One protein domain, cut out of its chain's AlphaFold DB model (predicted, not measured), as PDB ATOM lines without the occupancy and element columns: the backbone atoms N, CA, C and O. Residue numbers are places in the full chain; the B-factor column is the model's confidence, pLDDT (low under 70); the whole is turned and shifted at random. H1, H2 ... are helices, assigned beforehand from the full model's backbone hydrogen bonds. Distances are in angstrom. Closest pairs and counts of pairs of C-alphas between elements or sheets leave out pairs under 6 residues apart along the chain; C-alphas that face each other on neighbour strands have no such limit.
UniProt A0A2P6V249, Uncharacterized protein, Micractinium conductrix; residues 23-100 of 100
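What this domain is: This is residues 23 to 100 of the 100 residues of an uncharacterized protein of Micractinium conductrix (UniProt A0A2P6V249). Two long helices, H1 and H3, run opposite ways side by side and cross as a narrow X, with the short helix H2 at the turn between them; residues 95 to 100 stick out. The printed part has 78 residues with three named helices, H1, H2, H3, and no named strand: all helix. It is a rod spanning 57 by 17 by 14 A, only just loose, close to extended, with a radius of gyration of the C-alphas of 17.1 A.

Where its parts are: Find C-alpha 23 at (143.659, 166.326, 184.355); from there H1, residues 23 to 57, runs 50.6 A. Next come H2, residues 59 to 64, and H3, residues 67 to 99, which runs 48.4 A to C-alpha 99 at (131.692, 176.947, 173.417).

How they stand to each other: Look at Gly 36 and Phe 82, where H1 and H3 touch: their closest C-alphas are 3.9 A apart, at a shallow tilt of 30 degrees, opposite ways. H1, with residues 54 to 56 alone, touches H2 only at the corner, closest at the C-alphas of Cys 55 and Asn 62, 5.0 A. H2 and H3 are apart. Every O i to N i+4 pair is within hydrogen-bond range in H1 and H2, and 28 of 29 in H3.

The domain as a whole: The C-alphas farthest apart, of Pro 59 and Ala 100, are 57.3 A apart. Both links are tight, and the printed part has no cut. Residues 96 to 100 have pLDDT under 70.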
ATOM      1  N   LYS A  23     142.795 166.808 185.453       74.81
ATOM      2  CA  LYS A  23     143.659 166.326 184.355       74.81
ATOM      3  C   LYS A  23     143.645 167.281 183.160       74.81
ATOM      4  O   LYS A  23     144.692 167.556 182.565       74.81
ATOM      5  N   ASN A  24     142.478 167.822 182.824       76.31
ATOM      6  CA  ASN A  24     142.326 168.749 181.709       76.31
ATOM      7  C   ASN A  24     142.975 170.112 182.030       76.31
ATOM      8  O   ASN A  24     143.665 170.692 181.192       76.31
ATOM      9  N   GLN A  25     142.857 170.581 183.276       74.12
ATOM     10  CA  GLN A  25     143.564 171.756 183.785       74.12
ATOM     11  C   GLN A  25     145.083 171.547 183.778       74.12
ATOM     12  O   GLN A  25     145.813 172.412 183.301       74.12
ATOM     13  N   ALA A  26     145.578 170.390 184.227       78.38
ATOM     14  CA  ALA A  26     147.005 170.069 184.197       78.38
ATOM     15  C   ALA A  26     147.569 170.063 182.765       78.38
ATOM     16  O   ALA A  26     148.687 170.525 182.529       78.38
ATOM     17  N   THR A  27     146.784 169.587 181.797       78.81
ATOM     18  CA  THR A  27     147.166 169.582 180.377       78.81
ATOM     19  C   THR A  27     147.222 171.000 179.809       78.81
ATOM     20  O   THR A  27     148.207 171.360 179.162       78.81
ATOM     21  N   ALA A  28     146.228 171.839 180.120       76.62
ATOM     22  CA  ALA A  28     146.212 173.247 179.725       76.62
ATOM     23  C   ALA A  28     147.384 174.036 180.337       76.62
ATOM     24  O   ALA A  28     148.032 174.820 179.646       76.62
ATOM     25  N   VAL A  29     147.713 173.784 181.610       78.62
ATOM     26  CA  VAL A  29     148.864 174.405 182.285       78.62
ATOM     27  C   VAL A  29     150.178 173.964 181.641       78.62
ATOM     28  O   VAL A  29     151.038 174.807 181.385       78.62
ATOM     29  N   LYS A  30     150.339 172.676 181.306       79.19
ATOM     30  CA  LYS A  30     151.526 172.190 180.581       79.19
ATOM     31  C   LYS A  30     151.672 172.863 179.217       79.19
ATOM     32  O   LYS A  30     152.754 173.351 178.903       79.19
ATOM     33  N   ALA A  31     150.596 172.942 178.433       77.69
ATOM     34  CA  ALA A  31     150.612 173.587 177.120       77.69
ATOM     35  C   ALA A  31     150.942 175.088 177.211       77.69
ATOM     36  O   ALA A  31     151.768 175.588 176.444       77.69
ATOM     37  N   ALA A  32     150.359 175.792 178.185       77.38
ATOM     38  CA  ALA A  32     150.655 177.195 178.458       77.38
ATOM     39  C   ALA A  32     152.109 177.405 178.901       77.38
ATOM     40  O   ALA A  32     152.766 178.328 178.430       77.38
ATOM     41  N   THR A  33     152.640 176.511 179.739       82.25
ATOM     42  CA  THR A  33     154.031 176.571 180.214       82.25
ATOM     43  C   THR A  33     155.020 176.363 179.072       82.25
ATOM     44  O   THR A  33     155.993 177.102 178.974       82.25
ATOM     45  N   VAL A  34     154.773 175.398 178.181       86.00
ATOM     46  CA  VAL A  34     155.640 175.144 177.018       86.00
ATOM     47  C   VAL A  34     155.620 176.326 176.048       86.00
ATOM     48  O   VAL A  34     156.675 176.780 175.608       86.00
ATOM     49  N   ALA A  35     154.436 176.866 175.746       79.75
ATOM     50  CA  ALA A  35     154.313 178.031 174.874       79.75
ATOM     51  C   ALA A  35     154.963 179.280 175.489       79.75
ATOM     52  O   ALA A  35     155.695 179.993 174.803       79.75
ATOM     53  N   GLY A  36     154.746 179.508 176.787       76.56
ATOM     54  CA  GLY A  36     155.407 180.562 177.540       76.56
ATOM     55  C   GLY A  36     156.923 180.394 177.521       76.56
ATOM     56  O   GLY A  36     157.634 181.355 177.251       76.56
ATOM     57  N   ALA A  37     157.439 179.182 177.748       83.88
ATOM     58  CA  ALA A  37     158.875 178.903 177.747       83.88
ATOM     59  C   ALA A  37     159.514 179.207 176.385       83.88
ATOM     60  O   ALA A  37     160.582 179.815 176.338       83.88
ATOM     61  N   TRP A  38     158.846 178.862 175.281       86.19
ATOM     62  CA  TRP A  38     159.279 179.250 173.934       86.19
ATOM     63  C   TRP A  38     159.244 180.760 173.713       86.19
ATOM     64  O   TRP A  38     160.236 181.320 173.249       86.19
ATOM     65  N   GLY A  39     158.164 181.439 174.108       80.00
ATOM     66  CA  GLY A  39     158.083 182.901 174.026       80.00
ATOM     67  C   GLY A  39     159.175 183.599 174.837       80.00
ATOM     68  O   GLY A  39     159.855 184.492 174.334       80.00
ATOM     69  N   GLY A  40     159.391 183.146 176.072       77.88
ATOM     70  CA  GLY A  40     160.419 183.659 176.970       77.88
ATOM     71  C   GLY A  40     161.833 183.401 176.454       77.88
ATOM     72  O   GLY A  40     162.661 184.307 176.491       77.88
ATOM     73  N   ALA A  41     162.113 182.213 175.910       87.31
ATOM     74  CA  ALA A  41     163.418 181.886 175.336       87.31
ATOM     75  C   ALA A  41     163.756 182.771 174.124       87.31
ATOM     76  O   ALA A  41     164.862 183.306 174.041       87.31
ATOM     77  N   VAL A  42     162.796 182.986 173.218       86.31
ATOM     78  CA  VAL A  42     162.975 183.885 172.065       86.31
ATOM     79  C   VAL A  42     163.187 185.325 172.532       86.31
ATOM     80  O   VAL A  42     164.115 185.995 172.079       86.31
ATOM     81  N   ALA A  43     162.386 185.791 173.491       83.06
ATOM     82  CA  ALA A  43     162.520 187.131 174.049       83.06
ATOM     83  C   ALA A  43     163.858 187.339 174.782       83.06
ATOM     84  O   ALA A  43     164.454 188.408 174.646       83.06
ATOM     85  N   LEU A  44     164.378 186.330 175.495       85.62
ATOM     86  CA  LEU A  44     165.727 186.356 176.077       85.62
ATOM     87  C   LEU A  44     166.802 186.476 174.997       85.62
ATOM     88  O   LEU A  44     167.707 187.307 175.115       85.62
ATOM     89  N   ALA A  45     166.712 185.667 173.941       88.38
ATOM     90  CA  ALA A  45     167.681 185.683 172.850       88.38
ATOM     91  C   ALA A  45     167.709 187.055 172.149       88.38
ATOM     92  O   ALA A  45     168.769 187.671 172.015       88.38
ATOM     93  N   CYS A  46     166.544 187.601 171.795       88.88
ATOM     94  CA  CYS A  46     166.441 188.937 171.210       88.88
ATOM     95  C   CYS A  46     166.920 190.035 172.174       88.88
ATOM     96  O   CYS A  46     167.710 190.890 171.787       88.88
ATOM     97  N   SER A  47     166.512 190.006 173.444       84.31
ATOM     98  CA  SER A  47     166.882 191.065 174.397       84.31
ATOM     99  C   SER A  47     168.379 191.051 174.713       84.31
ATOM    100  O   SER A  47     169.015 192.101 174.754       84.31
ATOM    101  N   SER A  48     168.976 189.868 174.877       83.69
ATOM    102  CA  SER A  48     170.414 189.744 175.139       83.69
ATOM    103  C   SER A  48     171.258 190.275 173.978       83.69
ATOM    104  O   SER A  48     172.195 191.037 174.213       83.69
ATOM    105  N   THR A  49     170.898 189.955 172.730       86.94
ATOM    106  CA  THR A  49     171.607 190.456 171.540       86.94
ATOM    107  C   THR A  49     171.492 191.973 171.396       86.94
ATOM    108  O   THR A  49     172.501 192.639 171.153       86.94
ATOM    109  N   VAL A  50     170.305 192.538 171.638       87.00
ATOM    110  CA  VAL A  50     170.084 193.992 171.621       87.00
ATOM    111  C   VAL A  50     170.914 194.691 172.697       87.00
ATOM    112  O   VAL A  50     171.587 195.677 172.398       87.00
ATOM    113  N   ILE A  51     170.941 194.177 173.931       84.62
ATOM    114  CA  ILE A  51     171.739 194.784 175.006       84.62
ATOM    115  C   ILE A  51     173.235 194.658 174.743       84.62
ATOM    116  O   ILE A  51     173.985 195.594 175.031       84.62
ATOM    117  N   LEU A  52     173.687 193.542 174.175       83.81
ATOM    118  CA  LEU A  52     175.091 193.356 173.824       83.81
ATOM    119  C   LEU A  52     175.519 194.347 172.730       83.81
ATOM    120  O   LEU A  52     176.578 194.969 172.842       83.81
ATOM    121  N   GLY A  53     174.655 194.579 171.734       83.38
ATOM    122  CA  GLY A  53     174.826 195.630 170.728       83.38
ATOM    123  C   GLY A  53     174.827 197.037 171.335       83.38
ATOM    124  O   GLY A  53     175.729 197.829 171.058       83.38
ATOM    125  N   ALA A  54     173.887 197.329 172.236       82.50
ATOM    126  CA  ALA A  54     173.798 198.616 172.925       82.50
ATOM    127  C   ALA A  54     175.030 198.895 173.803       82.50
ATOM    128  O   ALA A  54     175.516 200.024 173.841       82.50
ATOM    129  N   CYS A  55     175.594 197.871 174.452       79.38
ATOM    130  CA  CYS A  55     176.837 197.998 175.215       79.38
ATOM    131  C   CYS A  55     178.049 198.306 174.323       79.38
ATOM    132  O   CYS A  55     178.981 198.961 174.791       79.38
ATOM    133  N   LYS A  56     178.043 197.847 173.062       81.25
ATOM    134  CA  LYS A  56     179.116 198.090 172.086       81.25
ATOM    135  C   LYS A  56     179.016 199.465 171.420       81.25
ATOM    136  O   LYS A  56     180.041 200.117 171.263       81.25
ATOM    137  N   LEU A  57     177.812 199.907 171.048       82.94
ATOM    138  CA  LEU A  57     177.606 201.213 170.404       82.94
ATOM    139  C   LEU A  57     177.619 202.383 171.398       82.94
ATOM    140  O   LEU A  57     178.100 203.463 171.063       82.94
ATOM    141  N   PHE A  58     177.098 202.188 172.614       79.25
ATOM    142  CA  PHE A  58     176.911 203.265 173.585       79.25
ATOM    143  C   PHE A  58     177.754 203.038 174.850       79.25
ATOM    144  O   PHE A  58     177.282 202.441 175.825       79.25
ATOM    145  N   PRO A  59     178.988 203.582 174.922       72.06
ATOM    146  CA  PRO A  59     179.848 203.436 176.101       72.06
ATOM    147  C   PRO A  59     179.241 204.064 177.369       72.06
ATOM    148  O   PRO A  59     179.521 203.619 178.483       72.06
ATOM    149  N   ARG A  60     178.349 205.055 177.216       74.69
ATOM    150  CA  ARG A  60     177.577 205.646 178.321       74.69
ATOM    151  C   ARG A  60     176.545 204.673 178.898       74.69
ATOM    152  O   ARG A  60     176.395 204.619 180.112       74.69
ATOM    153  N   PHE A  61     175.897 203.861 178.061       71.50
ATOM    154  CA  PHE A  61     174.969 202.813 178.503       71.50
ATOM    155  C   PHE A  61     175.711 201.711 179.272       71.50
ATOM    156  O   PHE A  61     175.254 201.247 180.314       71.50
ATOM    157  N   ASN A  62     176.917 201.365 178.810       70.62
ATOM    158  CA  ASN A  62     177.774 200.390 179.475       70.62
ATOM    159  C   ASN A  62     178.272 200.866 180.856       70.62
ATOM    160  O   ASN A  62     178.343 200.059 181.776       70.62
ATOM    161  N   ARG A  63     178.586 202.162 181.007       72.69
ATOM    162  CA  ARG A  63     179.025 202.759 182.284       72.69
ATOM    163  C   ARG A  63     177.884 203.114 183.240       72.69
ATOM    164  O   ARG A  63     178.111 203.149 184.442       72.69
ATOM    165  N   SER A  64     176.688 203.405 182.726       74.50
ATOM    166  CA  SER A  64     175.555 203.857 183.545       74.50
ATOM    167  C   SER A  64     174.732 202.715 184.143       74.50
ATOM    168  O   SER A  64     174.050 202.933 185.140       74.50
ATOM    169  N   LEU A  65     174.756 201.519 183.545       71.25
ATOM    170  CA  LEU A  65     173.995 200.368 184.028       71.25
ATOM    171  C   LEU A  65     174.923 199.316 184.632       71.25
ATOM    172  O   LEU A  65     175.744 198.717 183.935       71.25
ATOM    173  N   SER A  66     174.737 199.053 185.927       77.19
ATOM    174  CA  SER A  66     175.334 197.894 186.597       77.19
ATOM    175  C   SER A  66     174.836 196.589 185.963       77.19
ATOM    176  O   SER A  66     173.790 196.563 185.309       77.19
ATOM    177  N   VAL A  67     175.560 195.487 186.177       77.56
ATOM    178  CA  VAL A  67     175.209 194.148 185.663       77.56
ATOM    179  C   VAL A  67     173.752 193.791 185.994       77.56
ATOM    180  O   VAL A  67     173.042 193.311 185.118       77.56
ATOM    181  N   SER A  68     173.284 194.148 187.196       82.44
ATOM    182  CA  SER A  68     171.891 193.971 187.642       82.44
ATOM    183  C   SER A  68     170.858 194.748 186.799       82.44
ATOM    184  O   SER A  68     169.783 194.247 186.483       82.44
ATOM    185  N   GLY A  69     171.187 195.967 186.362       81.56
ATOM    186  CA  GLY A  69     170.298 196.753 185.500       81.56
ATOM    187  C   GLY A  69     170.191 196.162 184.094       81.56
ATOM    188  O   GLY A  69     169.116 196.132 183.500       81.56
ATOM    189  N   LYS A  70     171.298 195.624 183.571       81.88
ATOM    190  CA  LYS A  70     171.312 194.952 182.265       81.88
ATOM    191  C   LYS A  70     170.555 193.631 182.303       81.88
ATOM    192  O   LYS A  70     169.834 193.329 181.360       81.88
ATOM    193  N   THR A  71     170.684 192.860 183.384       82.75
ATOM    194  CA  THR A  71     169.913 191.622 183.545       82.75
ATOM    195  C   THR A  71     168.427 191.911 183.696       82.75
ATOM    196  O   THR A  71     167.640 191.223 183.057       82.75
ATOM    197  N   ALA A  72     168.023 192.951 184.431       84.50
ATOM    198  CA  ALA A  72     166.616 193.356 184.505       84.50
ATOM    199  C   ALA A  72     166.034 193.652 183.110       84.50
ATOM    200  O   ALA A  72     164.971 193.148 182.758       84.50
ATOM    201  N   LEU A  73     166.781 194.363 182.263       84.38
ATOM    202  CA  LEU A  73     166.369 194.656 180.887       84.38
ATOM    203  C   LEU A  73     166.299 193.420 179.967       84.38
ATOM    204  O   LEU A  73     165.694 193.504 178.904       84.38
ATOM    205  N   ILE A  74     166.888 192.285 180.350       85.94
ATOM    206  CA  ILE A  74     166.796 191.011 179.612       85.94
ATOM    207  C   ILE A  74     165.670 190.140 180.177       85.94
ATOM    208  O   ILE A  74     164.871 189.573 179.434       85.94
ATOM    209  N   VAL A  75     165.603 190.036 181.502       84.56
ATOM    210  CA  VAL A  75     164.704 189.128 182.216       84.56
ATOM    211  C   VAL A  75     163.266 189.646 182.196       84.56
ATOM    212  O   VAL A  75     162.349 188.867 181.956       84.56
ATOM    213  N   THR A  76     163.041 190.949 182.381       88.50
ATOM    214  CA  THR A  76     161.690 191.533 182.374       88.50
ATOM    215  C   THR A  76     160.931 191.293 181.061       88.50
ATOM    216  O   THR A  76     159.820 190.765 181.128       88.50
ATOM    217  N   PRO A  77     161.475 191.602 179.865       80.56
ATOM    218  CA  PRO A  77     160.768 191.315 178.616       80.56
ATOM    219  C   PRO A  77     160.600 189.813 178.363       80.56
ATOM    220  O   PRO A  77     159.587 189.404 177.800       80.56
ATOM    221  N   ALA A  78     161.531 188.976 178.828       85.44
ATOM    222  CA  ALA A  78     161.388 187.527 178.740       85.44
ATOM    223  C   ALA A  78     160.226 186.983 179.574       85.44
ATOM    224  O   ALA A  78     159.417 186.205 179.071       85.44
ATOM    225  N   PHE A  79     160.107 187.423 180.827       85.06
ATOM    226  CA  PHE A  79     158.976 187.065 181.680       85.06
ATOM    227  C   PHE A  79     157.661 187.648 181.160       85.06
ATOM    228  O   PHE A  79     156.641 186.965 181.196       85.06
ATOM    229  N   GLY A  80     157.680 188.868 180.618       86.62
ATOM    230  CA  GLY A  80     156.510 189.465 179.972       86.62
ATOM    231  C   GLY A  80     156.016 188.636 178.783       86.62
ATOM    232  O   GLY A  80     154.834 188.307 178.708       86.62
ATOM    233  N   ALA A  81     156.921 188.227 177.889       84.25
ATOM    234  CA  ALA A  81     156.587 187.371 176.752       84.25
ATOM    235  C   ALA A  81     156.105 185.982 177.193       84.25
ATOM    236  O   ALA A  81     155.120 185.475 176.655       84.25
ATOM    237  N   PHE A  82     156.755 185.386 178.199       83.62
ATOM    238  CA  PHE A  82     156.319 184.126 178.800       83.62
ATOM    239  C   PHE A  82     154.868 184.219 179.280       83.62
ATOM    240  O   PHE A  82     154.046 183.373 178.931       83.62
ATOM    241  N   PHE A  83     154.554 185.263 180.047       86.75
ATOM    242  CA  PHE A  83     153.236 185.440 180.641       86.75
ATOM    243  C   PHE A  83     152.161 185.679 179.577       86.75
ATOM    244  O   PHE A  83     151.128 185.019 179.605       86.75
ATOM    245  N   LEU A  84     152.431 186.528 178.581       85.19
ATOM    246  CA  LEU A  84     151.497 186.785 177.479       85.19
ATOM    247  C   LEU A  84     151.175 185.517 176.680       85.19
ATOM    248  O   LEU A  84     150.008 185.247 176.401       85.19
ATOM    249  N   LEU A  85     152.184 184.716 176.321       84.69
ATOM    250  CA  LEU A  85     151.951 183.476 175.574       84.69
ATOM    251  C   LEU A  85     151.247 182.416 176.428       84.69
ATOM    252  O   LEU A  85     150.382 181.700 175.918       84.69
ATOM    253  N   ALA A  86     151.587 182.327 177.714       80.31
ATOM    254  CA  ALA A  86     150.911 181.433 178.647       80.31
ATOM    255  C   ALA A  86     149.431 181.819 178.816       80.31
ATOM    256  O   ALA A  86     148.559 180.954 178.705       80.31
ATOM    257  N   GLU A  87     149.127 183.107 178.999       82.38
ATOM    258  CA  GLU A  87     147.753 183.597 179.112       82.38
ATOM    259  C   GLU A  87     146.955 183.407 177.823       82.38
ATOM    260  O   GLU A  87     145.803 182.980 177.885       82.38
ATOM    261  N   LEU A  88     147.545 183.660 176.650       86.31
ATOM    262  CA  LEU A  88     146.878 183.419 175.366       86.31
ATOM    263  C   LEU A  88     146.459 181.952 175.223       86.31
ATOM    264  O   LEU A  88     145.315 181.671 174.865       86.31
ATOM    265  N   LYS A  89     147.345 181.016 175.577       78.75
ATOM    266  CA  LYS A  89     147.046 179.576 175.544       78.75
ATOM    267  C   LYS A  89     146.001 179.170 176.576       78.75
ATOM    268  O   LYS A  89     145.100 178.392 176.264       78.75
ATOM    269  N   MET A  90     146.069 179.714 177.790       77.62
ATOM    270  CA  MET A  90     145.039 179.476 178.806       77.62
ATOM    271  C   MET A  90     143.676 180.035 178.379       77.62
ATOM    272  O   MET A  90     142.651 179.383 178.592       77.62
ATOM    273  N   ASN A  91     143.648 181.200 177.732       82.62
ATOM    274  CA  ASN A  91     142.428 181.814 177.217       82.62
ATOM    275  C   ASN A  91     141.838 181.040 176.031       82.62
ATOM    276  O   ASN A  91     140.616 180.895 175.971       82.62
ATOM    277  N   GLU A  92     142.660 180.479 175.137       81.31
ATOM    278  CA  GLU A  92     142.194 179.544 174.099       81.31
ATOM    279  C   GLU A  92     141.495 178.326 174.718       81.31
ATOM    280  O   GLU A  92     140.359 178.016 174.351       81.31
ATOM    281  N   HIS A  93     142.112 177.688 175.719       72.31
ATOM    282  CA  HIS A  93     141.507 176.557 176.432       72.31
ATOM    283  C   HIS A  93     140.203 176.942 177.150       72.31
ATOM    284  O   HIS A  93     139.221 176.195 177.114       72.31
ATOM    285  N   LYS A  94     140.151 178.128 177.770       75.25
ATOM    286  CA  LYS A  94     138.945 178.634 178.444       75.25
ATOM    287  C   LYS A  94     137.818 178.949 177.454       75.25
ATOM    288  O   LYS A  94     136.655 178.677 177.748       75.25
ATOM    289  N   LYS A  95     138.144 179.482 176.270       71.75
ATOM    290  CA  LYS A  95     137.178 179.754 175.193       71.75
ATOM    291  C   LYS A  95     136.582 178.462 174.624       71.75
ATOM    292  O   LYS A  95     135.375 178.414 174.394       71.75
ATOM    293  N   GLN A  96     137.396 177.418 174.457       67.94
ATOM    294  CA  GLN A  96     136.929 176.100 174.010       67.94
ATOM    295  C   GLN A  96     135.944 175.470 175.003       67.94
ATOM    296  O   GLN A  96     134.901 174.988 174.581       67.94
ATOM    297  N   ARG A  97     136.197 175.567 176.318       63.53
ATOM    298  CA  ARG A  97     135.251 175.086 177.346       63.53
ATOM    299  C   ARG A  97     133.918 175.834 177.391       63.53
ATOM    300  O   ARG A  97     132.942 175.266 177.845       63.53
ATOM    301  N   ARG A  98     133.879 177.114 177.002       63.06
ATOM    302  CA  ARG A  98     132.640 177.918 177.022       63.06
ATOM    303  C   ARG A  98     131.775 177.711 175.774       63.06
ATOM    304  O   ARG A  98     130.621 178.121 175.772       63.06
ATOM    305  N   SER A  99     132.356 177.156 174.712       56.34
ATOM    306  CA  SER A  99     131.692 176.947 173.417       56.34
ATOM    307  C   SER A  99     131.256 175.491 173.195       56.34
ATOM    308  O   SER A  99     130.655 175.203 172.164       56.34
ATOM    309  N   ALA A 100     131.599 174.599 174.130       50.06
ATOM    310  CA  ALA A 100     131.180 173.201 174.203       50.06
ATOM    311  C   ALA A 100     130.097 173.049 175.277       50.06
ATOM    312  O   ALA A 100     129.220 172.180 175.090       50.06
TER     313      ALA A 100